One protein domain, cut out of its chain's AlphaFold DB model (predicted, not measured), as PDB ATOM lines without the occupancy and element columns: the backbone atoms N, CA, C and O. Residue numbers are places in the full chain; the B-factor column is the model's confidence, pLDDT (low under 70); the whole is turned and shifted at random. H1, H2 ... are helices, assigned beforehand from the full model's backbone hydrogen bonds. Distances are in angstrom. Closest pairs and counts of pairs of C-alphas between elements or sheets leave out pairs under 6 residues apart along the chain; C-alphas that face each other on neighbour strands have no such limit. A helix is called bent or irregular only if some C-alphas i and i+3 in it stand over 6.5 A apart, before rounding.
ATOM      1  N   SER A  31     -47.658  12.610  -4.207       69.69
ATOM      2  CA  SER A  31     -47.690  13.882  -4.928       69.69
ATOM      3  C   SER A  31     -46.441  14.048  -5.812       69.69
ATOM      4  O   SER A  31     -45.315  13.895  -5.314       69.69
ATOM      5  N   PRO A  32     -46.596  14.430  -7.094       63.88
ATOM      6  CA  PRO A  32     -45.467  14.662  -7.996       63.88
ATOM      7  C   PRO A  32     -44.516  15.745  -7.461       63.88
ATOM      8  O   PRO A  32     -43.305  15.671  -7.673       63.88
ATOM      9  N   PHE A  33     -45.028  16.702  -6.677       64.44
ATOM     10  CA  PHE A  33     -44.215  17.715  -5.997       64.44
ATOM     11  C   PHE A  33     -43.317  17.117  -4.910       64.44
ATOM     12  O   PHE A  33     -42.153  17.499  -4.803       64.44
ATOM     13  N   TYR A  34     -43.818  16.147  -4.140       65.88
ATOM     14  CA  TYR A  34     -43.030  15.457  -3.114       65.88
ATOM     15  C   TYR A  34     -41.935  14.583  -3.739       65.88
ATOM     16  O   TYR A  34     -40.792  14.599  -3.277       65.88
ATOM     17  N   ARG A  35     -42.246  13.889  -4.844       58.59
ATOM     18  CA  ARG A  35     -41.259  13.133  -5.633       58.59
ATOM     19  C   ARG A  35     -40.166  14.063  -6.177       58.59
ATOM     20  O   ARG A  35     -38.985  13.803  -5.953       58.59
ATOM     21  N   LYS A  36     -40.543  15.190  -6.794       58.97
ATOM     22  CA  LYS A  36     -39.601  16.199  -7.316       58.97
ATOM     23  C   LYS A  36     -38.727  16.815  -6.217       58.97
ATOM     24  O   LYS A  36     -37.523  16.963  -6.414       58.97
ATOM     25  N   ALA A  37     -39.297  17.118  -5.048       65.69
ATOM     26  CA  ALA A  37     -38.552  17.632  -3.898       65.69
ATOM     27  C   ALA A  37     -37.542  16.607  -3.351       65.69
ATOM     28  O   ALA A  37     -36.410  16.971  -3.033       65.69
ATOM     29  N   CYS A  38     -37.912  15.323  -3.293       61.28
ATOM     30  CA  CYS A  38     -36.996  14.258  -2.886       61.28
ATOM     31  C   CYS A  38     -35.841  14.091  -3.882       61.28
ATOM     32  O   CYS A  38     -34.694  14.010  -3.452       61.28
ATOM     33  N   VAL A  39     -36.116  14.108  -5.192       61.69
ATOM     34  CA  VAL A  39     -35.080  14.046  -6.240       61.69
ATOM     35  C   VAL A  39     -34.137  15.253  -6.161       61.69
ATOM     36  O   VAL A  39     -32.925  15.076  -6.238       61.69
ATOM     37  N   ALA A  40     -34.659  16.464  -5.942       59.16
ATOM     38  CA  ALA A  40     -33.845  17.676  -5.817       59.16
ATOM     39  C   ALA A  40     -32.937  17.659  -4.573       59.16
ATOM     40  O   ALA A  40     -31.733  17.890  -4.684       59.16
ATOM     41  N   ALA A  41     -33.484  17.325  -3.397       61.97
ATOM     42  CA  ALA A  41     -32.701  17.196  -2.166       61.97
ATOM     43  C   ALA A  41     -31.630  16.100  -2.289       61.97
ATOM     44  O   ALA A  41     -30.502  16.261  -1.823       61.97
ATOM     45  N   TYR A  42     -31.966  14.998  -2.960       61.28
ATOM     46  CA  TYR A  42     -31.048  13.899  -3.215       61.28
ATOM     47  C   TYR A  42     -29.915  14.288  -4.177       61.28
ATOM     48  O   TYR A  42     -28.743  14.047  -3.890       61.28
ATOM     49  N   SER A  43     -30.255  14.951  -5.288       60.44
ATOM     50  CA  SER A  43     -29.295  15.469  -6.269       60.44
ATOM     51  C   SER A  43     -28.295  16.430  -5.623       60.44
ATOM     52  O   SER A  43     -27.097  16.310  -5.872       60.44
ATOM     53  N   HIS A  44     -28.759  17.299  -4.720       64.38
ATOM     54  CA  HIS A  44     -27.893  18.196  -3.956       64.38
ATOM     55  C   HIS A  44     -26.893  17.433  -3.073       64.38
ATOM     56  O   HIS A  44     -25.702  17.742  -3.080       64.38
ATOM     57  N   VAL A  45     -27.344  16.413  -2.332       66.19
ATOM     58  CA  VAL A  45     -26.457  15.596  -1.483       66.19
ATOM     59  C   VAL A  45     -25.424  14.846  -2.325       66.19
ATOM     60  O   VAL A  45     -24.241  14.870  -1.990       66.19
ATOM     61  N   VAL A  46     -25.836  14.223  -3.433       64.94
ATOM     62  CA  VAL A  46     -24.909  13.517  -4.332       64.94
ATOM     63  C   VAL A  46     -23.889  14.474  -4.935       64.94
ATOM     64  O   VAL A  46     -22.704  14.155  -4.920       64.94
ATOM     65  N   ALA A  47     -24.320  15.642  -5.416       62.56
ATOM     66  CA  ALA A  47     -23.419  16.652  -5.960       62.56
ATOM     67  C   ALA A  47     -22.379  17.089  -4.918       62.56
ATOM     68  O   ALA A  47     -21.190  17.058  -5.213       62.56
ATOM     69  N   CYS A  48     -22.800  17.375  -3.681       68.38
ATOM     70  CA  CYS A  48     -21.884  17.742  -2.595       68.38
ATOM     71  C   CYS A  48     -20.885  16.622  -2.259       68.38
ATOM     72  O   CYS A  48     -19.705  16.887  -2.037       68.38
ATOM     73  N   VAL A  49     -21.336  15.363  -2.211       69.44
ATOM     74  CA  VAL A  49     -20.460  14.213  -1.922       69.44
ATOM     75  C   VAL A  49     -19.453  13.995  -3.048       69.44
ATOM     76  O   VAL A  49     -18.284  13.729  -2.773       69.44
ATOM     77  N   VAL A  50     -19.885  14.105  -4.305       68.94
ATOM     78  CA  VAL A  50     -19.014  13.987  -5.481       68.94
ATOM     79  C   VAL A  50     -17.967  15.089  -5.478       68.94
ATOM     80  O   VAL A  50     -16.787  14.779  -5.604       68.94
ATOM     81  N   ASP A  51     -18.393  16.339  -5.312       72.31
ATOM     82  CA  ASP A  51     -17.515  17.508  -5.310       72.31
ATOM     83  C   ASP A  51     -16.445  17.364  -4.225       72.31
ATOM     84  O   ASP A  51     -15.245  17.373  -4.495       72.31
ATOM     85  N   ARG A  52     -16.874  17.000  -3.009       74.56
ATOM     86  CA  ARG A  52     -15.949  16.748  -1.907       74.56
ATOM     87  C   ARG A  52     -15.028  15.553  -2.149       74.56
ATOM     88  O   ARG A  52     -13.881  15.562  -1.712       74.56
ATOM     89  N   THR A  53     -15.511  14.513  -2.823       72.31
ATOM     90  CA  THR A  53     -14.679  13.362  -3.198       72.31
ATOM     91  C   THR A  53     -13.615  13.779  -4.210       72.31
ATOM     92  O   THR A  53     -12.469  13.352  -4.081       72.31
ATOM     93  N   MET A  54     -13.958  14.634  -5.178       75.38
ATOM     94  CA  MET A  54     -13.007  15.168  -6.154       75.38
ATOM     95  C   MET A  54     -11.965  16.074  -5.503       75.38
ATOM     96  O   MET A  54     -10.784  15.870  -5.769       75.38
ATOM     97  N   ASP A  55     -12.356  16.953  -4.576       79.62
ATOM     98  CA  ASP A  55     -11.417  17.758  -3.777       79.62
ATOM     99  C   ASP A  55     -10.393  16.887  -3.038       79.62
ATOM    100  O   ASP A  55      -9.198  17.197  -2.987       79.62
ATOM    101  N   ILE A  56     -10.860  15.788  -2.432       78.56
ATOM    102  CA  ILE A  56     -10.001  14.851  -1.700       78.56
ATOM    103  C   ILE A  56      -9.085  14.112  -2.681       78.56
ATOM    104  O   ILE A  56      -7.896  13.986  -2.406       78.56
ATOM    105  N   ILE A  57      -9.598  13.657  -3.833       77.50
ATOM    106  CA  ILE A  57      -8.799  13.010  -4.894       77.50
ATOM    107  C   ILE A  57      -7.708  13.957  -5.374       77.50
ATOM    108  O   ILE A  57      -6.543  13.569  -5.457       77.50
ATOM    109  N   GLU A  58      -8.066  15.200  -5.660       79.62
ATOM    110  CA  GLU A  58      -7.135  16.212  -6.125       79.62
ATOM    111  C   GLU A  58      -6.076  16.517  -5.063       79.62
ATOM    112  O   GLU A  58      -4.880  16.469  -5.346       79.62
ATOM    113  N   THR A  59      -6.491  16.744  -3.819       79.12
ATOM    114  CA  THR A  59      -5.577  17.031  -2.709       79.12
ATOM    115  C   THR A  59      -4.610  15.872  -2.474       79.12
ATOM    116  O   THR A  59      -3.395  16.076  -2.449       79.12
ATOM    117  N   VAL A  60      -5.116  14.644  -2.368       76.81
ATOM    118  CA  VAL A  60      -4.283  13.476  -2.066       76.81
ATOM    119  C   VAL A  60      -3.340  13.145  -3.214       76.81
ATOM    120  O   VAL A  60      -2.201  12.776  -2.963       76.81
ATOM    121  N   PHE A  61      -3.743  13.283  -4.477       80.50
ATOM    122  CA  PHE A  61      -2.858  12.918  -5.585       80.50
ATOM    123  C   PHE A  61      -1.948  14.057  -6.047       80.50
ATOM    124  O   PHE A  61      -0.769  13.801  -6.306       80.50
ATOM    125  N   LEU A  62      -2.443  15.293  -6.126       73.56
ATOM    126  CA  LEU A  62      -1.649  16.429  -6.600       73.56
ATOM    127  C   LEU A  62      -0.768  17.013  -5.491       73.56
ATOM    128  O   LEU A  62       0.418  17.241  -5.729       73.56
ATOM    129  N   LYS A  63      -1.312  17.233  -4.283       70.38
ATOM    130  CA  LYS A  63      -0.558  17.850  -3.176       70.38
ATOM    131  C   LYS A  63       0.239  16.819  -2.383       70.38
ATOM    132  O   LYS A  63       1.431  17.007  -2.169       70.38
ATOM    133  N   GLU A  64      -0.394  15.722  -1.972       67.56
ATOM    134  CA  GLU A  64       0.267  14.699  -1.145       67.56
ATOM    135  C   GLU A  64       0.938  13.597  -1.979       67.56
ATOM    136  O   GLU A  64       1.918  12.998  -1.557       67.56
ATOM    137  N   GLY A  65       0.443  13.324  -3.185       63.91
ATOM    138  CA  GLY A  65       0.948  12.260  -4.051       63.91
ATOM    139  C   GLY A  65       2.115  12.677  -4.937       63.91
ATOM    140  O   GLY A  65       2.743  11.819  -5.569       63.91
ATOM    141  N   GLY A  66       2.390  13.985  -5.012       67.31
ATOM    142  CA  GLY A  66       3.384  14.568  -5.915       67.31
ATOM    143  C   GLY A  66       3.097  14.283  -7.395       67.31
ATOM    144  O   GLY A  66       4.002  14.336  -8.229       67.31
ATOM    145  N   ILE A  67       1.860  13.920  -7.751       65.25
ATOM    146  CA  ILE A  67       1.470  13.653  -9.136       65.25
ATOM    147  C   ILE A  67       1.206  15.010  -9.791       65.25
ATOM    148  O   ILE A  67       0.106  15.527  -9.713       65.25
ATOM    149  N   GLY A  68       2.225  15.605 -10.415       53.03
ATOM    150  CA  GLY A  68       2.109  16.906 -11.096       53.03
ATOM    151  C   GLY A  68       3.172  17.930 -10.698       53.03
ATOM    152  O   GLY A  68       3.361  18.912 -11.409       53.03
ATOM    153  N   VAL A  86      11.171   8.021   0.540       92.12
ATOM    154  CA  VAL A  86      10.446   6.738   0.617       92.12
ATOM    155  C   VAL A  86       9.236   6.822   1.551       92.12
ATOM    156  O   VAL A  86       8.171   6.312   1.219       92.12
ATOM    157  N   ARG A  87       9.353   7.518   2.691       90.31
ATOM    158  CA  ARG A  87       8.245   7.683   3.653       90.31
ATOM    159  C   ARG A  87       7.069   8.459   3.075       90.31
ATOM    160  O   ARG A  87       5.918   8.076   3.281       90.31
ATOM    161  N   PHE A  88       7.363   9.547   2.374       90.06
ATOM    162  CA  PHE A  88       6.335  10.375   1.760       90.06
ATOM    163  C   PHE A  88       5.653   9.620   0.617       90.06
ATOM    164  O   PHE A  88       4.431   9.501   0.602       90.06
ATOM    165  N   ALA A  89       6.438   8.993  -0.265       92.19
ATOM    166  CA  ALA A  89       5.903   8.179  -1.354       92.19
ATOM    167  C   ALA A  89       5.078   6.980  -0.844       92.19
ATOM    168  O   ALA A  89       4.058   6.634  -1.435       92.19
ATOM    169  N   ALA A  90       5.470   6.376   0.283       93.25
ATOM    170  CA  ALA A  90       4.709   5.308   0.927       93.25
ATOM    171  C   ALA A  90       3.371   5.797   1.488       93.25
ATOM    172  O   ALA A  90       2.353   5.127   1.325       93.25
ATOM    173  N   SER A  91       3.369   6.977   2.113       91.12
ATOM    174  CA  SER A  91       2.150   7.602   2.636       91.12
ATOM    175  C   SER A  91       1.179   7.930   1.499       91.12
ATOM    176  O   SER A  91       0.006   7.578   1.584       91.12
ATOM    177  N   ALA A  92       1.686   8.487   0.396       91.19
ATOM    178  CA  ALA A  92       0.921   8.734  -0.822       91.19
ATOM    179  C   ALA A  92       0.336   7.450  -1.432       91.19
ATOM    180  O   ALA A  92      -0.843   7.408  -1.780       91.19
ATOM    181  N   ALA A  93       1.137   6.385  -1.540       93.75
ATOM    182  CA  ALA A  93       0.685   5.090  -2.045       93.75
ATOM    183  C   ALA A  93      -0.427   4.484  -1.175       93.75
ATOM    184  O   ALA A  93      -1.450   4.033  -1.696       93.75
ATOM    185  N   ALA A  94      -0.260   4.515   0.149       92.81
ATOM    186  CA  ALA A  94      -1.268   4.039   1.091       92.81
ATOM    187  C   ALA A  94      -2.550   4.887   1.035       92.81
ATOM    188  O   ALA A  94      -3.650   4.333   1.027       92.81
ATOM    189  N   ALA A  95      -2.428   6.215   0.936       90.50
ATOM    190  CA  ALA A  95      -3.566   7.115   0.770       90.50
ATOM    191  C   ALA A  95      -4.319   6.823  -0.536       90.50
ATOM    192  O   ALA A  95      -5.531   6.619  -0.510       90.50
ATOM    193  N   GLY A  96      -3.606   6.680  -1.658       91.12
ATOM    194  CA  GLY A  96      -4.194   6.323  -2.948       91.12
ATOM    195  C   GLY A  96      -4.926   4.977  -2.930       91.12
ATOM    196  O   GLY A  96      -5.988   4.842  -3.540       91.12
ATOM    197  N   LEU A  97      -4.396   3.974  -2.224       93.00
ATOM    198  CA  LEU A  97      -5.058   2.677  -2.051       93.00
ATOM    199  C   LEU A  97      -6.313   2.782  -1.172       93.00
ATOM    200  O   LEU A  97      -7.364   2.271  -1.555       93.00
ATOM    201  N   ARG A  98      -6.236   3.492  -0.040       89.94
ATOM    202  CA  ARG A  98      -7.383   3.734   0.852       89.94
ATOM    203  C   ARG A  98      -8.511   4.471   0.134       89.94
ATOM    204  O   ARG A  98      -9.679   4.116   0.270       89.94
ATOM    205  N   MET A  99      -8.165   5.483  -0.654       88.31
ATOM    206  CA  MET A  99      -9.127   6.233  -1.451       88.31
ATOM    207  C   MET A  99      -9.807   5.373  -2.501       88.31
ATOM    208  O   MET A  99     -11.023   5.437  -2.656       88.31
ATOM    209  N   LEU A 100      -9.037   4.542  -3.204       90.12
ATOM    210  CA  LEU A 100      -9.595   3.615  -4.176       90.12
ATOM    211  C   LEU A 100     -10.572   2.634  -3.527       90.12
ATOM    212  O   LEU A 100     -11.604   2.327  -4.120       90.12
ATOM    213  N   ASP A 101     -10.275   2.172  -2.315       87.81
ATOM    214  CA  ASP A 101     -11.187   1.324  -1.553       87.81
ATOM    215  C   ASP A 101     -12.507   2.051  -1.249       87.81
ATOM    216  O   ASP A 101     -13.583   1.534  -1.545       87.81
ATOM    217  N   GLY A 102     -12.434   3.309  -0.800       83.81
ATOM    218  CA  GLY A 102     -13.610   4.164  -0.607       83.81
ATOM    219  C   GLY A 102     -14.414   4.391  -1.894       83.81
ATOM    220  O   GLY A 102     -15.628   4.191  -1.912       83.81
ATOM    221  N   VAL A 103     -13.754   4.734  -3.004       84.56
ATOM    222  CA  VAL A 103     -14.409   4.973  -4.305       84.56
ATOM    223  C   VAL A 103     -15.095   3.712  -4.833       84.56
ATOM    224  O   VAL A 103     -16.175   3.791  -5.419       84.56
ATOM    225  N   ARG A 104     -14.527   2.523  -4.595       82.88
ATOM    226  CA  ARG A 104     -15.171   1.251  -4.961       82.88
ATOM    227  C   ARG A 104     -16.498   1.033  -4.231       82.88
ATOM    228  O   ARG A 104     -17.402   0.440  -4.815       82.88
ATOM    229  N   MET A 105     -16.631   1.533  -3.004       77.88
ATOM    230  CA  MET A 105     -17.871   1.454  -2.225       77.88
ATOM    231  C   MET A 105     -18.944   2.442  -2.712       77.88
ATOM    232  O   MET A 105     -20.130   2.227  -2.463       77.88
ATOM    233  N   LEU A 106     -18.562   3.494  -3.447       73.69
ATOM    234  CA  LEU A 106     -19.508   4.468  -4.008       73.69
ATOM    235  C   LEU A 106     -20.303   3.904  -5.192       73.69
ATOM    236  O   LEU A 106     -21.473   4.244  -5.350       73.69
ATOM    237  N   GLY A 107     -19.697   3.032  -6.004       70.06
ATOM    238  CA  GLY A 107     -20.302   2.507  -7.236       70.06
ATOM    239  C   GLY A 107     -21.678   1.849  -7.034       70.06
ATOM    240  O   GLY A 107     -22.646   2.311  -7.635       70.06
ATOM    241  N   PRO A 108     -21.806   0.818  -6.175       68.06
ATOM    242  CA  PRO A 108     -23.087   0.157  -5.912       68.06
ATOM    243  C   PRO A 108     -24.138   1.087  -5.298       68.06
ATOM    244  O   PRO A 108     -25.322   0.971  -5.608       68.06
ATOM    245  N   SER A 109     -23.701   2.015  -4.443       65.12
ATOM    246  CA  SER A 109     -24.574   3.007  -3.820       65.12
ATOM    247  C   SER A 109     -25.159   3.939  -4.873       65.12
ATOM    248  O   SER A 109     -26.374   4.043  -4.952       65.12
ATOM    249  N   LEU A 110     -24.317   4.527  -5.731       62.78
ATOM    250  CA  LEU A 110     -24.694   5.475  -6.786       62.78
ATOM    251  C   LEU A 110     -25.490   4.836  -7.936       62.78
ATOM    252  O   LEU A 110     -26.398   5.477  -8.465       62.78
ATOM    253  N   ALA A 111     -25.216   3.573  -8.280       60.03
ATOM    254  CA  ALA A 111     -25.965   2.834  -9.299       60.03
ATOM    255  C   ALA A 111     -27.433   2.598  -8.893       60.03
ATOM    256  O   ALA A 111     -28.334   2.959  -9.643       60.03
ATOM    257  N   LYS A 112     -27.683   2.123  -7.660       59.12
ATOM    258  CA  LYS A 112     -29.044   1.879  -7.132       59.12
ATOM    259  C   LYS A 112     -29.956   3.110  -7.138       59.12
ATOM    260  O   LYS A 112     -31.169   2.976  -7.048       59.12
ATOM    261  N   LEU A 113     -29.380   4.305  -7.195       53.03
ATOM    262  CA  LEU A 113     -30.118   5.565  -7.149       53.03
ATOM    263  C   LEU A 113     -30.474   6.096  -8.535       53.03
ATOM    264  O   LEU A 113     -31.394   6.897  -8.652       53.03
ATOM    265  N   CYS A 114     -29.739   5.670  -9.565       53.66
ATOM    266  CA  CYS A 114     -30.013   6.038 -10.952       53.66
ATOM    267  C   CYS A 114     -31.039   5.129 -11.618       53.66
ATOM    268  O   CYS A 114     -31.656   5.548 -12.589       53.66
ATOM    269  N   ASP A 115     -31.219   3.919 -11.089       52.50
ATOM    270  CA  ASP A 115     -32.229   2.962 -11.543       52.50
ATOM    271  C   ASP A 115     -33.615   3.223 -10.918       52.50
ATOM    272  O   ASP A 115     -34.510   2.399 -11.066       52.50
ATOM    273  N   MET A 116     -33.829   4.349 -10.215       50.53
ATOM    274  CA  MET A 116     -35.182   4.772  -9.834       50.53
ATOM    275  C   MET A 116     -35.885   5.349 -11.072       50.53
ATOM    276  O   MET A 116     -35.514   6.447 -11.497       50.53
ATOM    277  N   PRO A 117     -36.883   4.658 -11.661       42.25
ATOM    278  CA  PRO A 117     -37.616   5.202 -12.792       42.25
ATOM    279  C   PRO A 117     -38.344   6.470 -12.346       42.25
ATOM    280  O   PRO A 117     -39.118   6.478 -11.385       42.25
ATOM    281  N   SER A 136     -23.742   7.018 -13.339       69.25
ATOM    282  CA  SER A 136     -22.944   5.835 -13.686       69.25
ATOM    283  C   SER A 136     -21.686   6.210 -14.482       69.25
ATOM    284  O   SER A 136     -20.594   5.725 -14.173       69.25
ATOM    285  N   THR A 137     -21.796   7.146 -15.431       72.38
ATOM    286  CA  THR A 137     -20.655   7.701 -16.173       72.38
ATOM    287  C   THR A 137     -19.673   8.401 -15.237       72.38
ATOM    288  O   THR A 137     -18.465   8.169 -15.320       72.38
ATOM    289  N   LEU A 138     -20.185   9.207 -14.304       72.69
ATOM    290  CA  LEU A 138     -19.381   9.897 -13.304       72.69
ATOM    291  C   LEU A 138     -18.644   8.910 -12.391       72.69
ATOM    292  O   LEU A 138     -17.428   9.007 -12.278       72.69
ATOM    293  N   CYS A 139     -19.327   7.919 -11.809       75.56
ATOM    294  CA  CYS A 139     -18.715   6.872 -10.980       75.56
ATOM    295  C   CYS A 139     -17.555   6.172 -11.684       75.56
ATOM    296  O   CYS A 139     -16.497   5.950 -11.093       75.56
ATOM    297  N   ILE A 140     -17.750   5.836 -12.959       81.06
ATOM    298  CA  ILE A 140     -16.713   5.213 -13.780       81.06
ATOM    299  C   ILE A 140     -15.536   6.166 -13.969       81.06
ATOM    300  O   ILE A 140     -14.390   5.729 -13.873       81.06
ATOM    301  N   ALA A 141     -15.788   7.456 -14.198       82.56
ATOM    302  CA  ALA A 141     -14.737   8.461 -14.318       82.56
ATOM    303  C   ALA A 141     -13.950   8.642 -13.005       82.56
ATOM    304  O   ALA A 141     -12.715   8.632 -13.045       82.56
ATOM    305  N   ILE A 142     -14.627   8.723 -11.849       83.56
ATOM    306  CA  ILE A 142     -13.982   8.810 -10.522       83.56
ATOM    307  C   ILE A 142     -13.106   7.576 -10.295       83.56
ATOM    308  O   ILE A 142     -11.927   7.691  -9.953       83.56
ATOM    309  N   HIS A 143     -13.663   6.385 -10.531       87.31
ATOM    310  CA  HIS A 143     -12.962   5.118 -10.340       87.31
ATOM    311  C   HIS A 143     -11.732   5.011 -11.242       87.31
ATOM    312  O   HIS A 143     -10.636   4.758 -10.744       87.31
ATOM    313  N   ARG A 144     -11.872   5.285 -12.546       88.38
ATOM    314  CA  ARG A 144     -10.759   5.254 -13.511       88.38
ATOM    315  C   ARG A 144      -9.649   6.237 -13.144       88.38
ATOM    316  O   ARG A 144      -8.476   5.870 -13.201       88.38
ATOM    317  N   THR A 145     -10.007   7.458 -12.752       88.19
ATOM    318  CA  THR A 145      -9.039   8.493 -12.352       88.19
ATOM    319  C   THR A 145      -8.301   8.089 -11.081       88.19
ATOM    320  O   THR A 145      -7.073   8.144 -11.037       88.19
ATOM    321  N   THR A 146      -9.032   7.582 -10.087       89.62
ATOM    322  CA  THR A 146      -8.449   7.094  -8.834       89.62
ATOM    323  C   THR A 146      -7.511   5.918  -9.100       89.62
ATOM    324  O   THR A 146      -6.360   5.971  -8.694       89.62
ATOM    325  N   VAL A 147      -7.921   4.915  -9.888       92.50
ATOM    326  CA  VAL A 147      -7.051   3.795 -10.297       92.50
ATOM    327  C   VAL A 147      -5.776   4.289 -10.982       92.50
ATOM    328  O   VAL A 147      -4.680   3.836 -10.646       92.50
ATOM    329  N   LYS A 148      -5.900   5.221 -11.938       91.81
ATOM    330  CA  LYS A 148      -4.760   5.778 -12.677       91.81
ATOM    331  C   LYS A 148      -3.757   6.448 -11.736       91.81
ATOM    332  O   LYS A 148      -2.554   6.238 -11.903       91.81
ATOM    333  N   ASN A 149      -4.243   7.236 -10.784       90.56
ATOM    334  CA  ASN A 149      -3.401   7.990  -9.866       90.56
ATOM    335  C   ASN A 149      -2.828   7.100  -8.754       90.56
ATOM    336  O   ASN A 149      -1.636   7.190  -8.472       90.56
ATOM    337  N   THR A 150      -3.603   6.157  -8.210       93.44
ATOM    338  CA  THR A 150      -3.104   5.144  -7.266       93.44
ATOM    339  C   THR A 150      -1.966   4.341  -7.892       93.44
ATOM    340  O   THR A 150      -0.898   4.231  -7.292       93.44
ATOM    341  N   ALA A 151      -2.121   3.868  -9.135       93.94
ATOM    342  CA  ALA A 151      -1.034   3.204  -9.859       93.94
ATOM    343  C   ALA A 151       0.231   4.075  -9.919       93.94
ATOM    344  O   ALA A 151       1.334   3.595  -9.666       93.94
ATOM    345  N   LYS A 152       0.068   5.381 -10.175       92.62
ATOM    346  CA  LYS A 152       1.193   6.313 -10.229       92.62
ATOM    347  C   LYS A 152       1.870   6.510  -8.871       92.62
ATOM    348  O   LYS A 152       3.094   6.543  -8.816       92.62
ATOM    349  N   THR A 153       1.114   6.580  -7.775       93.56
ATOM    350  CA  THR A 153       1.706   6.640  -6.425       93.56
ATOM    351  C   THR A 153       2.501   5.375  -6.078       93.56
ATOM    352  O   THR A 153       3.582   5.479  -5.502       93.56
ATOM    353  N   LEU A 154       2.039   4.191  -6.506       94.94
ATOM    354  CA  LEU A 154       2.770   2.928  -6.329       94.94
ATOM    355  C   LEU A 154       4.067   2.899  -7.158       94.94
ATOM    356  O   LEU A 154       5.116   2.470  -6.671       94.94
ATOM    357  N   GLU A 155       4.026   3.393  -8.400       93.88
ATOM    358  CA  GLU A 155       5.226   3.583  -9.225       93.88
ATOM    359  C   GLU A 155       6.215   4.557  -8.557       93.88
ATOM    360  O   GLU A 155       7.413   4.277  -8.502       93.88
ATOM    361  N   ASN A 156       5.723   5.678  -8.015       92.75
ATOM    362  CA  ASN A 156       6.544   6.685  -7.341       92.75
ATOM    363  C   ASN A 156       7.224   6.127  -6.083       92.75
ATOM    364  O   ASN A 156       8.391   6.428  -5.859       92.75
ATOM    365  N   LEU A 157       6.547   5.279  -5.299       95.06
ATOM    366  CA  LEU A 157       7.167   4.587  -4.162       95.06
ATOM    367  C   LEU A 157       8.320   3.685  -4.613       95.06
ATOM    368  O   LEU A 157       9.417   3.762  -4.060       95.06
ATOM    369  N   ALA A 158       8.108   2.864  -5.643       95.12
ATOM    370  CA  ALA A 158       9.172   2.007  -6.160       95.12
ATOM    371  C   ALA A 158      10.361   2.824  -6.697       95.12
ATOM    372  O   ALA A 158      11.517   2.449  -6.488       95.12
ATOM    373  N   LYS A 159      10.075   3.956  -7.349       93.00
ATOM    374  CA  LYS A 159      11.084   4.896  -7.846       93.00
ATOM    375  C   LYS A 159      11.857   5.563  -6.703       93.00
ATOM    376  O   LYS A 159      13.080   5.568  -6.745       93.00
ATOM    377  N   ALA A 160      11.178   6.025  -5.654       93.12
ATOM    378  CA  ALA A 160      11.803   6.636  -4.480       93.12
ATOM    379  C   ALA A 160      12.790   5.689  -3.776       93.12
ATOM    380  O   ALA A 160      13.824   6.126  -3.285       93.12
ATOM    381  N   ILE A 161      12.501   4.384  -3.754       94.88
ATOM    382  CA  ILE A 161      13.417   3.370  -3.205       94.88
ATOM    383  C   ILE A 161      14.644   3.188  -4.104       94.88
ATOM    384  O   ILE A 161      15.768   3.074  -3.616       94.88
ATOM    385  N   GLN A 162      14.429   3.149  -5.421       91.81
ATOM    386  CA  GLN A 162      15.507   3.018  -6.401       91.81
ATOM    387  C   GLN A 162      16.446   4.232  -6.393       91.81
ATOM    388  O   GLN A 162      17.652   4.066  -6.549       91.81
ATOM    389  N   GLU A 163      15.891   5.430  -6.230       90.56
ATOM    390  CA  GLU A 163      16.608   6.708  -6.249       90.56
ATOM    391  C   GLU A 163      17.062   7.164  -4.855       90.56
ATOM    392  O   GLU A 163      17.569   8.280  -4.713       90.56
ATOM    393  N   ASP A 164      16.898   6.322  -3.825       91.19
ATOM    394  CA  ASP A 164      17.363   6.652  -2.480       91.19
ATOM    395  C   ASP A 164      18.870   6.976  -2.518       91.19
ATOM    396  O   ASP A 164      19.642   6.200  -3.099       91.19
ATOM    397  N   PRO A 165      19.304   8.111  -1.932       86.06
ATOM    398  CA  PRO A 165      20.672   8.591  -2.065       86.06
ATOM    399  C   PRO A 165      21.714   7.516  -1.765       86.06
ATOM    400  O   PRO A 165      21.615   6.766  -0.793       86.06
ATOM    401  N   VAL A 166      22.752   7.458  -2.599       76.75
ATOM    402  CA  VAL A 166      23.805   6.441  -2.456       76.75
ATOM    403  C   VAL A 166      24.811   6.820  -1.359       76.75
ATOM    404  O   VAL A 166      25.403   5.953  -0.721       76.75
ATOM    405  N   ASN A 167      24.966   8.122  -1.105       69.38
ATOM    406  CA  ASN A 167      25.925   8.683  -0.155       69.38
ATOM    407  C   ASN A 167      25.217   9.420   0.996       69.38
ATOM    408  O   ASN A 167      24.050   9.796   0.898       69.38
ATOM    409  N   GLY A 168      25.953   9.652   2.084       71.44
ATOM    410  CA  GLY A 168      25.479  10.341   3.288       71.44
ATOM    411  C   GLY A 168      25.280   9.391   4.470       71.44
ATOM    412  O   GLY A 168      24.858   8.252   4.292       71.44
ATOM    413  N   MET A 169      25.553   9.867   5.690       69.81
ATOM    414  CA  MET A 169      25.607   9.033   6.908       69.81
ATOM    415  C   MET A 169      24.322   8.240   7.197       69.81
ATOM    416  O   MET A 169      24.381   7.187   7.825       69.81
ATOM    417  N   LYS A 170      23.158   8.735   6.760       73.25
ATOM    418  CA  LYS A 170      21.862   8.048   6.919       73.25
ATOM    419  C   LYS A 170      21.681   6.889   5.936       73.25
ATOM    420  O   LYS A 170      21.075   5.873   6.271       73.25
ATOM    421  N   HIS A 171      22.206   7.055   4.726       81.44
ATOM    422  CA  HIS A 171      22.023   6.122   3.622       81.44
ATOM    423  C   HIS A 171      23.135   5.076   3.573       81.44
ATOM    424  O   HIS A 171      22.870   3.916   3.270       81.44
ATOM    425  N   ARG A 172      24.356   5.495   3.914       87.12
ATOM    426  CA  ARG A 172      25.573   4.692   3.947       87.12
ATOM    427  C   ARG A 172      26.359   5.012   5.231       87.12
ATOM    428  O   ARG A 172      27.206   5.909   5.221       87.12
ATOM    429  N   PRO A 173      26.024   4.354   6.352       89.81
ATOM    430  CA  PRO A 173      26.666   4.615   7.636       89.81
ATOM    431  C   PRO A 173      28.149   4.204   7.665       89.81
ATOM    432  O   PRO A 173      28.491   3.119   7.202       89.81
ATOM    433  N   PRO A 174      29.052   5.007   8.249       87.75
ATOM    434  CA  PRO A 174      30.485   4.697   8.252       87.75
ATOM    435  C   PRO A 174      30.836   3.390   8.984       87.75
ATOM    436  O   PRO A 174      31.847   2.777   8.658       87.75
ATOM    437  N   ASP A 175      29.996   2.940   9.912       90.62
ATOM    438  CA  ASP A 175      30.123   1.714  10.708       90.62
ATOM    439  C   ASP A 175      29.400   0.500  10.089       90.62
ATOM    440  O   ASP A 175      29.285  -0.544  10.727       90.62
ATOM    441  N   ALA A 176      28.890   0.618   8.855       93.44
ATOM    442  CA  ALA A 176      28.125  -0.422   8.159       93.44
ATOM    443  C   ALA A 176      26.841  -0.888   8.871       93.44
ATOM    444  O   ALA A 176      26.313  -1.958   8.552       93.44
ATOM    445  N   ARG A 177      26.280  -0.093   9.792       92.62
ATOM    446  CA  ARG A 177      24.968  -0.405  10.379       92.62
ATOM    447  C   ARG A 177      23.840  -0.338   9.339       92.62
ATOM    448  O   ARG A 177      24.020   0.076   8.192       92.62
ATOM    449  N   ILE A 178      22.644  -0.730   9.769       94.00
ATOM    450  CA  ILE A 178      21.426  -0.745   8.946       94.00
ATOM    451  C   ILE A 178      21.166   0.652   8.352       94.00
ATOM    452  O   ILE A 178      21.201   1.658   9.065       94.00
ATOM    453  N   ALA A 179      20.878   0.717   7.050       93.50
ATOM    454  CA  ALA A 179      20.504   1.963   6.387       93.50
ATOM    455  C   ALA A 179      19.046   2.334   6.687       93.50
ATOM    456  O   ALA A 179      18.172   1.465   6.742       93.50
ATOM    457  N   SER A 180      18.748   3.634   6.790       92.44
ATOM    458  CA  SER A 180      17.383   4.100   7.082       92.44
ATOM    459  C   SER A 180      16.358   3.620   6.048       92.44
ATOM    460  O   SER A 180      15.237   3.268   6.423       92.44
ATOM    461  N   VAL A 181      16.764   3.515   4.776       94.25
ATOM    462  CA  VAL A 181      15.915   3.039   3.672       94.25
ATOM    463  C   VAL A 181      15.356   1.636   3.924       94.25
ATOM    464  O   VAL A 181      14.192   1.392   3.625       94.25
ATOM    465  N   SER A 182      16.115   0.738   4.560       95.50
ATOM    466  CA  SER A 182      15.637  -0.610   4.896       95.50
ATOM    467  C   SER A 182      14.460  -0.549   5.866       95.50
ATOM    468  O   SER A 182      13.439  -1.205   5.660       95.50
ATOM    469  N   SER A 183      14.559   0.298   6.895       93.81
ATOM    470  CA  SER A 183      13.467   0.508   7.854       93.81
ATOM    471  C   SER A 183      12.257   1.207   7.229       93.81
ATOM    472  O   SER A 183      11.113   0.867   7.534       93.81
ATOM    473  N   ASP A 184      12.499   2.147   6.315       94.69
ATOM    474  CA  ASP A 184      11.444   2.908   5.656       94.69
ATOM    475  C   ASP A 184      10.668   2.054   4.650       94.69
ATOM    476  O   ASP A 184       9.446   2.167   4.591       94.69
ATOM    477  N   VAL A 185      11.336   1.139   3.940       95.88
ATOM    478  CA  VAL A 185      10.686   0.161   3.056       95.88
ATOM    479  C   VAL A 185       9.855  -0.844   3.848       95.88
ATOM    480  O   VAL A 185       8.716  -1.101   3.472       95.88
ATOM    481  N   VAL A 186      10.359  -1.369   4.971       94.31
ATOM    482  CA  VAL A 186       9.561  -2.250   5.846       94.31
ATOM    483  C   VAL A 186       8.296  -1.534   6.324       94.31
ATOM    484  O   VAL A 186       7.202  -2.095   6.257       94.31
ATOM    485  N   ARG A 187       8.415  -0.270   6.753       92.81
ATOM    486  CA  ARG A 187       7.249   0.540   7.136       92.81
ATOM    487  C   ARG A 187       6.304   0.755   5.954       92.81
ATOM    488  O   ARG A 187       5.098   0.631   6.126       92.81
ATOM    489  N   ALA A 188       6.838   1.052   4.771       94.38
ATOM    490  CA  ALA A 188       6.043   1.237   3.563       94.38
ATOM    491  C   ALA A 188       5.212  -0.009   3.242       94.38
ATOM    492  O   ALA A 188       4.012   0.114   3.026       94.38
ATOM    493  N   ILE A 189       5.826  -1.197   3.296       93.81
ATOM    494  CA  ILE A 189       5.152  -2.485   3.088       93.81
ATOM    495  C   ILE A 189       3.984  -2.642   4.066       93.81
ATOM    496  O   ILE A 189       2.870  -2.909   3.627       93.81
ATOM    497  N   ARG A 190       4.206  -2.392   5.364       91.06
ATOM    498  CA  ARG A 190       3.155  -2.486   6.397       91.06
ATOM    499  C   ARG A 190       2.016  -1.480   6.201       91.06
ATOM    500  O   ARG A 190       0.882  -1.768   6.565       91.06
ATOM    501  N   LEU A 191       2.298  -0.308   5.628       90.88
ATOM    502  CA  LEU A 191       1.277   0.705   5.342       90.88
ATOM    503  C   LEU A 191       0.383   0.329   4.155       90.88
ATOM    504  O   LEU A 191      -0.803   0.651   4.168       90.88
ATOM    505  N   ILE A 192       0.932  -0.318   3.124       92.75
ATOM    506  CA  ILE A 192       0.192  -0.641   1.893       92.75
ATOM    507  C   ILE A 192      -0.497  -2.005   1.953       92.75
ATOM    508  O   ILE A 192      -1.555  -2.187   1.350       92.75
ATOM    509  N   SER A 193       0.085  -2.961   2.680       90.00
ATOM    510  CA  SER A 193      -0.362  -4.349   2.716       90.00
ATOM    511  C   SER A 193      -1.813  -4.575   3.147       90.00
ATOM    512  O   SER A 193      -2.414  -5.509   2.617       90.00
ATOM    513  N   PRO A 194      -2.430  -3.760   4.032       90.00
ATOM    514  CA  PRO A 194      -3.829  -3.967   4.404       90.00
ATOM    515  C   PRO A 194      -4.803  -3.773   3.231       90.00
ATOM    516  O   PRO A 194      -5.916  -4.288   3.258       90.00
ATOM    517  N   PHE A 195      -4.403  -3.059   2.173       91.12
ATOM    518  CA  PHE A 195      -5.283  -2.678   1.065       91.12
ATOM    519  C   PHE A 195      -5.237  -3.662  -0.119       91.12
ATOM    520  O   PHE A 195      -5.186  -3.248  -1.281       91.12
ATOM    521  N   MET A 196      -5.269  -4.974   0.149       90.44
ATOM    522  CA  MET A 196      -5.158  -6.018  -0.887       90.44
ATOM    523  C   MET A 196      -6.251  -5.908  -1.961       90.44
ATOM    524  O   MET A 196      -5.966  -5.944  -3.158       90.44
ATOM    525  N   SER A 197      -7.508  -5.704  -1.555       89.50
ATOM    526  CA  SER A 197      -8.630  -5.587  -2.493       89.50
ATOM    527  C   SER A 197      -8.519  -4.347  -3.380       89.50
ATOM    528  O   SER A 197      -8.789  -4.426  -4.584       89.50
ATOM    529  N   ALA A 198      -8.103  -3.209  -2.819       91.62
ATOM    530  CA  ALA A 198      -7.869  -1.986  -3.578       91.62
ATOM    531  C   ALA A 198      -6.721  -2.171  -4.576       91.62
ATOM    532  O   ALA A 198      -6.899  -1.867  -5.757       91.62
ATOM    533  N   TYR A 199      -5.605  -2.768  -4.144       93.81
ATOM    534  CA  TYR A 199      -4.474  -3.099  -5.010       93.81
ATOM    535  C   TYR A 199      -4.898  -3.998  -6.180       93.81
ATOM    536  O   TYR A 199      -4.672  -3.636  -7.334       93.81
ATOM    537  N   LYS A 200      -5.643  -5.085  -5.925       91.69
ATOM    538  CA  LYS A 200      -6.188  -5.951  -6.989       91.69
ATOM    539  C   LYS A 200      -7.099  -5.186  -7.959       91.69
ATOM    540  O   LYS A 200      -7.188  -5.524  -9.134       91.69
ATOM    541  N   SER A 201      -7.786  -4.127  -7.510       91.12
ATOM    542  CA  SER A 201      -8.558  -3.258  -8.418       91.12
ATOM    543  C   SER A 201      -7.683  -2.560  -9.448       91.12
ATOM    544  O   SER A 201      -8.122  -2.394 -10.591       91.12
ATOM    545  N   VAL A 202      -6.499  -2.118  -9.011       93.69
ATOM    546  CA  VAL A 202      -5.514  -1.437  -9.848       93.69
ATOM    547  C   VAL A 202      -4.961  -2.421 -10.865       93.69
ATOM    548  O   VAL A 202      -5.084  -2.163 -12.060       93.69
ATOM    549  N   THR A 203      -4.445  -3.565 -10.406       93.31
ATOM    550  CA  THR A 203      -3.790  -4.558 -11.274       93.31
ATOM    551  C   THR A 203      -4.750  -5.149 -12.308       93.31
ATOM    552  O   THR A 203      -4.413  -5.260 -13.481       93.31
ATOM    553  N   LYS A 204      -6.023  -5.373 -11.944       92.19
ATOM    554  CA  LYS A 204      -7.066  -5.807 -12.896       92.19
ATOM    555  C   LYS A 204      -7.263  -4.860 -14.085       92.19
ATOM    556  O   LYS A 204      -7.742  -5.298 -15.127       92.19
ATOM    557  N   ARG A 205      -6.979  -3.566 -13.921       90.94
ATOM    558  CA  ARG A 205      -7.334  -2.504 -14.883       90.94
ATOM    559  C   ARG A 205      -6.133  -1.846 -15.541       90.94
ATOM    560  O   ARG A 205      -6.318  -1.059 -16.468       90.94
ATOM    561  N   ARG A 206      -4.925  -2.109 -15.048       90.12
ATOM    562  CA  ARG A 206      -3.709  -1.468 -15.528       90.12
ATOM    563  C   ARG A 206      -2.517  -2.394 -15.357       90.12
ATOM    564  O   ARG A 206      -2.255  -2.852 -14.252       90.12
ATOM    565  N   ALA A 207      -1.770  -2.560 -16.442       89.31
ATOM    566  CA  ALA A 207      -0.468  -3.207 -16.416       89.31
ATOM    567  C   ALA A 207       0.530  -2.345 -15.628       89.31
ATOM    568  O   ALA A 207       0.615  -1.127 -15.832       89.31
ATOM    569  N   LEU A 208       1.277  -2.979 -14.730       91.56
ATOM    570  CA  LEU A 208       2.274  -2.340 -13.878       91.56
ATOM    571  C   LEU A 208       3.677  -2.860 -14.230       91.56
ATOM    572  O   LEU A 208       3.819  -3.982 -14.710       91.56
ATOM    573  N   PRO A 209       4.752  -2.095 -13.965       88.00
ATOM    574  CA  PRO A 209       6.116  -2.511 -14.318       88.00
ATOM    575  C   PRO A 209       6.582  -3.834 -13.691       88.00
ATOM    576  O   PRO A 209       7.509  -4.461 -14.194       88.00
ATOM    577  N   TRP A 210       5.984  -4.229 -12.568       90.50
ATOM    578  CA  TRP A 210       6.278  -5.472 -11.848       90.50
ATOM    579  C   TRP A 210       5.274  -6.591 -12.125       90.50
ATOM    580  O   TRP A 210       5.455  -7.704 -11.639       90.50
ATOM    581  N   ASP A 211       4.212  -6.281 -12.863       86.69
ATOM    582  CA  ASP A 211       3.110  -7.184 -13.150       86.69
ATOM    583  C   ASP A 211       2.400  -6.727 -14.438       86.69
ATOM    584  O   ASP A 211       1.535  -5.844 -14.401       86.69
ATOM    585  N   PRO A 212       2.818  -7.260 -15.600       84.06
ATOM    586  CA  PRO A 212       2.267  -6.856 -16.887       84.06
ATOM    587  C   PRO A 212       0.871  -7.441 -17.147       84.06
ATOM    588  O   PRO A 212       0.200  -6.992 -18.077       84.06
ATOM    589  N   ASN A 213       0.431  -8.424 -16.353       88.81
ATOM    590  CA  ASN A 213      -0.855  -9.085 -16.528       88.81
ATOM    591  C   ASN A 213      -2.007  -8.162 -16.103       88.81
ATOM    592  O   ASN A 213      -1.874  -7.330 -15.208       88.81
ATOM    593  N   ILE A 214      -3.166  -8.334 -16.740       87.75
ATOM    594  CA  ILE A 214      -4.401  -7.604 -16.428       87.75
ATOM    595  C   ILE A 214      -5.571  -8.583 -16.287       87.75
ATOM    596  O   ILE A 214      -5.497  -9.729 -16.723       87.75
ATOM    597  N   GLY A 215      -6.679  -8.137 -15.696       86.38
ATOM    598  CA  GLY A 215      -7.839  -8.999 -15.455       86.38
ATOM    599  C   GLY A 215      -7.626  -9.996 -14.312       86.38
ATOM    600  O   GLY A 215      -6.941  -9.701 -13.335       86.38
ATOM    601  N   GLU A 216      -8.268 -11.162 -14.375       84.12
ATOM    602  CA  GLU A 216      -8.240 -12.137 -13.268       84.12
ATOM    603  C   GLU A 216      -6.835 -12.694 -12.984       84.12
ATOM    604  O   GLU A 216      -6.507 -12.960 -11.827       84.12
ATOM    605  N   GLU A 217      -5.984 -12.753 -14.010       83.94
ATOM    606  CA  GLU A 217      -4.585 -13.200 -13.937       83.94
ATOM    607  C   GLU A 217      -3.612 -12.125 -13.427       83.94
ATOM    608  O   GLU A 217      -2.411 -12.375 -13.315       83.94
ATOM    609  N   ALA A 218      -4.107 -10.921 -13.124       86.12
ATOM    610  CA  ALA A 218      -3.282  -9.860 -12.567       86.12
ATOM    611  C   ALA A 218      -2.710 -10.278 -11.203       86.12
ATOM    612  O   ALA A 218      -3.390 -10.903 -10.387       86.12
ATOM    613  N   GLY A 219      -1.471  -9.910 -10.929       79.69
ATOM    614  CA  GLY A 219      -0.753 -10.196  -9.702       79.69
ATOM    615  C   GLY A 219      -1.394  -9.611  -8.442       79.69
ATOM    616  O   GLY A 219      -2.133  -8.618  -8.450       79.69
ATOM    617  N   GLU A 220      -1.082 -10.276  -7.334       88.94
ATOM    618  CA  GLU A 220      -1.507  -9.925  -5.980       88.94
ATOM    619  C   GLU A 220      -0.520  -8.956  -5.309       88.94
ATOM    620  O   GLU A 220       0.531  -8.621  -5.866       88.94
ATOM    621  N   MET A 221      -0.852  -8.501  -4.094       89.75
ATOM    622  CA  MET A 221      -0.006  -7.592  -3.300       89.75
ATOM    623  C   MET A 221       1.434  -8.114  -3.155       89.75
ATOM    624  O   MET A 221       2.390  -7.344  -3.259       89.75
ATOM    625  N   ASP A 222       1.595  -9.428  -3.003       87.94
ATOM    626  CA  ASP A 222       2.892 -10.096  -2.894       87.94
ATOM    627  C   ASP A 222       3.818  -9.787  -4.072       87.94
ATOM    628  O   ASP A 222       5.009  -9.559  -3.863       87.94
ATOM    629  N   SER A 223       3.298  -9.712  -5.300       89.62
ATOM    630  CA  SER A 223       4.102  -9.370  -6.479       89.62
ATOM    631  C   SER A 223       4.719  -7.977  -6.345       89.62
ATOM    632  O   SER A 223       5.903  -7.786  -6.632       89.62
ATOM    633  N   TYR A 224       3.947  -7.009  -5.844       93.12
ATOM    634  CA  TYR A 224       4.448  -5.658  -5.613       93.12
ATOM    635  C   TYR A 224       5.448  -5.607  -4.466       93.12
ATOM    636  O   TYR A 224       6.507  -4.999  -4.601       93.12
ATOM    637  N   VAL A 225       5.171  -6.285  -3.354       92.31
ATOM    638  CA  VAL A 225       6.091  -6.284  -2.215       92.31
ATOM    639  C   VAL A 225       7.426  -6.946  -2.575       92.31
ATOM    640  O   VAL A 225       8.483  -6.391  -2.265       92.31
ATOM    641  N   ARG A 226       7.411  -8.070  -3.305       91.38
ATOM    642  CA  ARG A 226       8.629  -8.695  -3.854       91.38
ATOM    643  C   ARG A 226       9.409  -7.711  -4.724       91.38
ATOM    644  O   ARG A 226      10.631  -7.618  -4.609       91.38
ATOM    645  N   PHE A 227       8.713  -6.928  -5.547       93.94
ATOM    646  CA  PHE A 227       9.336  -5.890  -6.359       93.94
ATOM    647  C   PHE A 227       9.972  -4.771  -5.519       93.94
ATOM    648  O   PHE A 227      11.118  -4.404  -5.785       93.94
ATOM    649  N   LEU A 228       9.295  -4.271  -4.477       95.50
ATOM    650  CA  LEU A 228       9.856  -3.266  -3.562       95.50
ATOM    651  C   LEU A 228      11.122  -3.774  -2.862       95.50
ATOM    652  O   LEU A 228      12.114  -3.048  -2.778       95.50
ATOM    653  N   ILE A 229      11.121  -5.033  -2.416       94.62
ATOM    654  CA  ILE A 229      12.289  -5.671  -1.793       94.62
ATOM    655  C   ILE A 229      13.443  -5.782  -2.786       94.62
ATOM    656  O   ILE A 229      14.568  -5.438  -2.444       94.62
ATOM    657  N   MET A 230      13.190  -6.200  -4.027       94.50
ATOM    658  CA  MET A 230      14.245  -6.274  -5.044       94.50
ATOM    659  C   MET A 230      14.822  -4.890  -5.371       94.50
ATOM    660  O   MET A 230      16.034  -4.753  -5.525       94.50
ATOM    661  N   ARG A 231      13.989  -3.840  -5.414       95.50
ATOM    662  CA  ARG A 231      14.460  -2.452  -5.567       95.50
ATOM    663  C   ARG A 231      15.330  -2.014  -4.392       95.50
ATOM    664  O   ARG A 231      16.389  -1.432  -4.620       95.50
ATOM    665  N   LEU A 232      14.920  -2.338  -3.166       96.88
ATOM    666  CA  LEU A 232      15.712  -2.078  -1.966       96.88
ATOM    667  C   LEU A 232      17.058  -2.809  -2.021       96.88
ATOM    668  O   LEU A 232      18.087  -2.179  -1.815       96.88
ATOM    669  N   LEU A 233      17.067  -4.108  -2.327       96.25
ATOM    670  CA  LEU A 233      18.294  -4.906  -2.390       96.25
ATOM    671  C   LEU A 233      19.274  -4.355  -3.429       96.25
ATOM    672  O   LEU A 233      20.456  -4.225  -3.127       96.25
ATOM    673  N   ASN A 234      18.787  -3.954  -4.605       95.19
ATOM    674  CA  ASN A 234      19.626  -3.324  -5.626       95.19
ATOM    675  C   ASN A 234      20.195  -1.970  -5.154       95.19
ATOM    676  O   ASN A 234      21.371  -1.685  -5.376       95.19
ATOM    677  N   SER A 235      19.383  -1.143  -4.480       95.00
ATOM    678  CA  SER A 235      19.833   0.132  -3.899       95.00
ATOM    679  C   SER A 235      20.905  -0.103  -2.828       95.00
ATOM    680  O   SER A 235      21.964   0.521  -2.855       95.00
ATOM    681  N   LEU A 236      20.692  -1.075  -1.936       96.25
ATOM    682  CA  LEU A 236      21.660  -1.451  -0.904       96.25
ATOM    683  C   LEU A 236      22.966  -1.969  -1.511       96.25
ATOM    684  O   LEU A 236      24.031  -1.555  -1.063       96.25
ATOM    685  N   GLN A 237      22.904  -2.799  -2.555       94.44
ATOM    686  CA  GLN A 237      24.093  -3.264  -3.275       94.44
ATOM    687  C   GLN A 237      24.880  -2.100  -3.884       94.44
ATOM    688  O   GLN A 237      26.098  -2.043  -3.733       94.44
ATOM    689  N   GLY A 238      24.197  -1.137  -4.511       92.31
ATOM    690  CA  GLY A 238      24.840   0.071  -5.034       92.31
ATOM    691  C   GLY A 238      25.579   0.864  -3.951       92.31
ATOM    692  O   GLY A 238      26.689   1.342  -4.176       92.31
ATOM    693  N   LYS A 239      25.004   0.950  -2.747       92.88
ATOM    694  CA  LYS A 239      25.641   1.600  -1.589       92.88
ATOM    695  C   LYS A 239      26.805   0.796  -1.032       92.88
ATOM    696  O   LYS A 239      27.827   1.388  -0.690       92.88
ATOM    697  N   ALA A 240      26.657  -0.526  -0.968       93.44
ATOM    698  CA  ALA A 240      27.691  -1.442  -0.507       93.44
ATOM    699  C   ALA A 240      28.953  -1.315  -1.379       93.44
ATOM    700  O   ALA A 240      30.044  -1.076  -0.866       93.44
ATOM    701  N   LEU A 241      28.772  -1.317  -2.706       91.31
ATOM    702  CA  LEU A 241      29.841  -1.132  -3.692       91.31
ATOM    703  C   LEU A 241      30.593   0.194  -3.549       91.31
ATOM    704  O   LEU A 241      31.749   0.287  -3.940       91.31
ATOM    705  N   ASN A 242      29.979   1.243  -3.006       89.62
ATOM    706  CA  ASN A 242      30.709   2.490  -2.807       89.62
ATOM    707  C   ASN A 242      31.634   2.442  -1.578       89.62
ATOM    708  O   ASN A 242      32.562   3.239  -1.522       89.62
ATOM    709  N   TYR A 243      31.447   1.530  -0.610       89.88
ATOM    710  CA  TYR A 243      32.458   1.347   0.446       89.88
ATOM    711  C   TYR A 243      33.781   0.826  -0.112       89.88
ATOM    712  O   TYR A 243      34.834   1.190   0.399       89.88
ATOM    713  N   THR A 244      33.732   0.011  -1.168       88.31
ATOM    714  CA  THR A 244      34.933  -0.560  -1.795       88.31
ATOM    715  C   THR A 244      35.678   0.452  -2.662       88.31
ATOM    716  O   THR A 244      36.823   0.220  -3.009       88.31
ATOM    717  N   LYS A 245      35.032   1.560  -3.048       84.00
ATOM    718  CA  LYS A 245      35.662   2.642  -3.822       84.00
ATOM    719  C   LYS A 245      36.361   3.670  -2.937       84.00
ATOM    720  O   LYS A 245      37.316   4.291  -3.382       84.00
ATOM    721  N   ASP A 246      35.849   3.865  -1.721       72.44
ATOM    722  CA  ASP A 246      36.314   4.913  -0.806       72.44
ATOM    723  C   ASP A 246      37.360   4.412   0.209       72.44
ATOM    724  O   ASP A 246      37.997   5.225   0.875       72.44
ATOM    725  N   GLY A 247      37.500   3.094   0.388       62.25
ATOM    726  CA  GLY A 247      38.439   2.485   1.334       62.25
ATOM    727  C   GLY A 247      39.682   1.909   0.657       62.25
ATOM    728  O   GLY A 247      39.620   1.510  -0.500       62.25
ATOM    729  N   GLU A 248      40.789   1.818   1.403       59.81
ATOM    730  CA  GLU A 248      41.907   0.933   1.052       59.81
ATOM    731  C   GLU A 248      41.384  -0.513   0.953       59.81
ATOM    732  O   GLU A 248      40.579  -0.931   1.795       59.81
ATOM    733  N   ASP A 249      41.800  -1.226  -0.100       63.31
ATOM    734  CA  ASP A 249      41.107  -2.378  -0.700       63.31
ATOM    735  C   ASP A 249      40.364  -3.283   0.307       63.31
ATOM    736  O   ASP A 249      39.136  -3.404   0.255       63.31
ATOM    737  N   ASP A 250      41.058  -3.878   1.279       68.88
ATOM    738  CA  ASP A 250      40.468  -4.924   2.128       68.88
ATOM    739  C   ASP A 250      39.445  -4.390   3.157       68.88
ATOM    740  O   ASP A 250      38.401  -5.004   3.407       68.88
ATOM    741  N   GLY A 251      39.656  -3.180   3.687       84.38
ATOM    742  CA  GLY A 251      38.744  -2.571   4.663       84.38
ATOM    743  C   GLY A 251      37.416  -2.113   4.052       84.38
ATOM    744  O   GLY A 251      36.360  -2.197   4.693       84.38
ATOM    745  N   GLY A 252      37.449  -1.665   2.794       89.88
ATOM    746  CA  GLY A 252      36.252  -1.296   2.036       89.88
ATOM    747  C   GLY A 252      35.357  -2.502   1.740       89.88
ATOM    748  O   GLY A 252      34.135  -2.431   1.917       89.88
ATOM    749  N   HIS A 253      35.960  -3.631   1.357       92.31
ATOM    750  CA  HIS A 253      35.250  -4.888   1.102       92.31
ATOM    751  C   HIS A 253      34.614  -5.473   2.369       92.31
ATOM    752  O   HIS A 253      33.417  -5.776   2.362       92.31
ATOM    753  N   ALA A 254      35.348  -5.527   3.483       92.62
ATOM    754  CA  ALA A 254      34.803  -5.972   4.765       92.62
ATOM    755  C   ALA A 254      33.570  -5.152   5.192       92.62
ATOM    756  O   ALA A 254      32.554  -5.705   5.630       92.62
ATOM    757  N   LYS A 255      33.635  -3.826   5.014       93.50
ATOM    758  CA  LYS A 255      32.541  -2.900   5.326       93.50
ATOM    759  C   LYS A 255      31.332  -3.099   4.407       93.50
ATOM    760  O   LYS A 255      30.201  -3.134   4.894       93.50
ATOM    761  N   SER A 256      31.564  -3.277   3.105       95.19
ATOM    762  CA  SER A 256      30.526  -3.612   2.119       95.19
ATOM    763  C   SER A 256      29.762  -4.878   2.512       95.19
ATOM    764  O   SER A 256      28.529  -4.866   2.582       95.19
ATOM    765  N   ASN A 257      30.488  -5.950   2.836       96.56
ATOM    766  CA  ASN A 257      29.888  -7.239   3.169       96.56
ATOM    767  C   ASN A 257      29.089  -7.138   4.478       96.56
ATOM    768  O   ASN A 257      27.923  -7.531   4.523       96.56
TER     769      ASN A 257
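AT A GLANCE: This is residues 31 to 68, 86 to 117 and 136 to 257 of the 434 residues of the protein "Exocyst subunit Exo70 family protein" of Cyclophora tenuis (UniProt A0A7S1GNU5). Five long or medium helices lie nearly along one axis and are staggered lengthwise into a rod: H1 reaches out at one end, H2 and H3 run side by side in the middle with the shorter H4 packed on H2, and H6 alone runs on to the other end. There the short H7 folds back along H6, while the short H5 crosses H2 and H3; residues 31 to 38 stick out beyond the body. The printed part has 192 residues with seven named helices, H1 to H7 in chain order, and no named strand; the class is all helix. The whole is loose, with a radius of gyration of the C-alphas of 22.5 A and spans of 90 by 33 by 24 A.

IN THESE COORDINATES: H1, residues 32 to 64, is the longest helix and measures 46.2 A; its C-alpha 32 is at (-45.467, 14.662, -7.996). H2 is residues 86 to 114, 42.1 A, with a kink of 27 degrees near residue 106; it is irregular, but only just, as C-alphas 105 and 108 are 6.52 A apart. H3 is residues 136 to 162, 39.2 A, and H6 is residues 221 to 246, 38.5 A. H4 is residues 180 to 192, H5 residues 196 to 203 and H7 residues 249 to 257, where C-alpha 257 is at (29.888, -7.239, 3.169).

HOW THE PARTS SIT: H1, H2, H3, H4 and H6 form an up and down bundle, each running against the one before it. H1 touches H2 with residues 57 to 64 alone, closest at the C-alphas of Glu 64 and Ala 92, 6.0 A. H2 and H3 touch at a shallow tilt of 13 degrees, opposite ways, closest at the C-alphas of Gly 96 and Thr 150, 4.6 A. H5 touches H2 about perpendicular, at 88 degrees, with the C-alphas of Asp 101 and Ala 198 closest, 5.1 A. H4 and H6 touch at a shallow tilt of 6 degrees, opposite ways, closest at the C-alphas of Ile 189 and Val 225, 6.6 A. H6 and H7 form a helical hairpin, closest at the C-alphas of Thr 244 and Gly 252, 4.1 A. H1 and H6 are apart. Every O i to N i+4 pair is within hydrogen-bond range in H3, H4, H5 and H7; H1 has 28 of 29, H2 20 of 25 and H6 19 of 22.

THE WHOLE: The C-alphas of Ser 31 and Glu 248 are the two farthest apart, 90.7 A. Residues 69 to 85 and 118 to 135 are not printed; the gaps between C-alphas are 17.6 A and 14.7 A. The links H3 to H4 and H5 to H6 are long. The pLDDT is under 70 in 42 residues, among them 31 to 50 and 108 to 117.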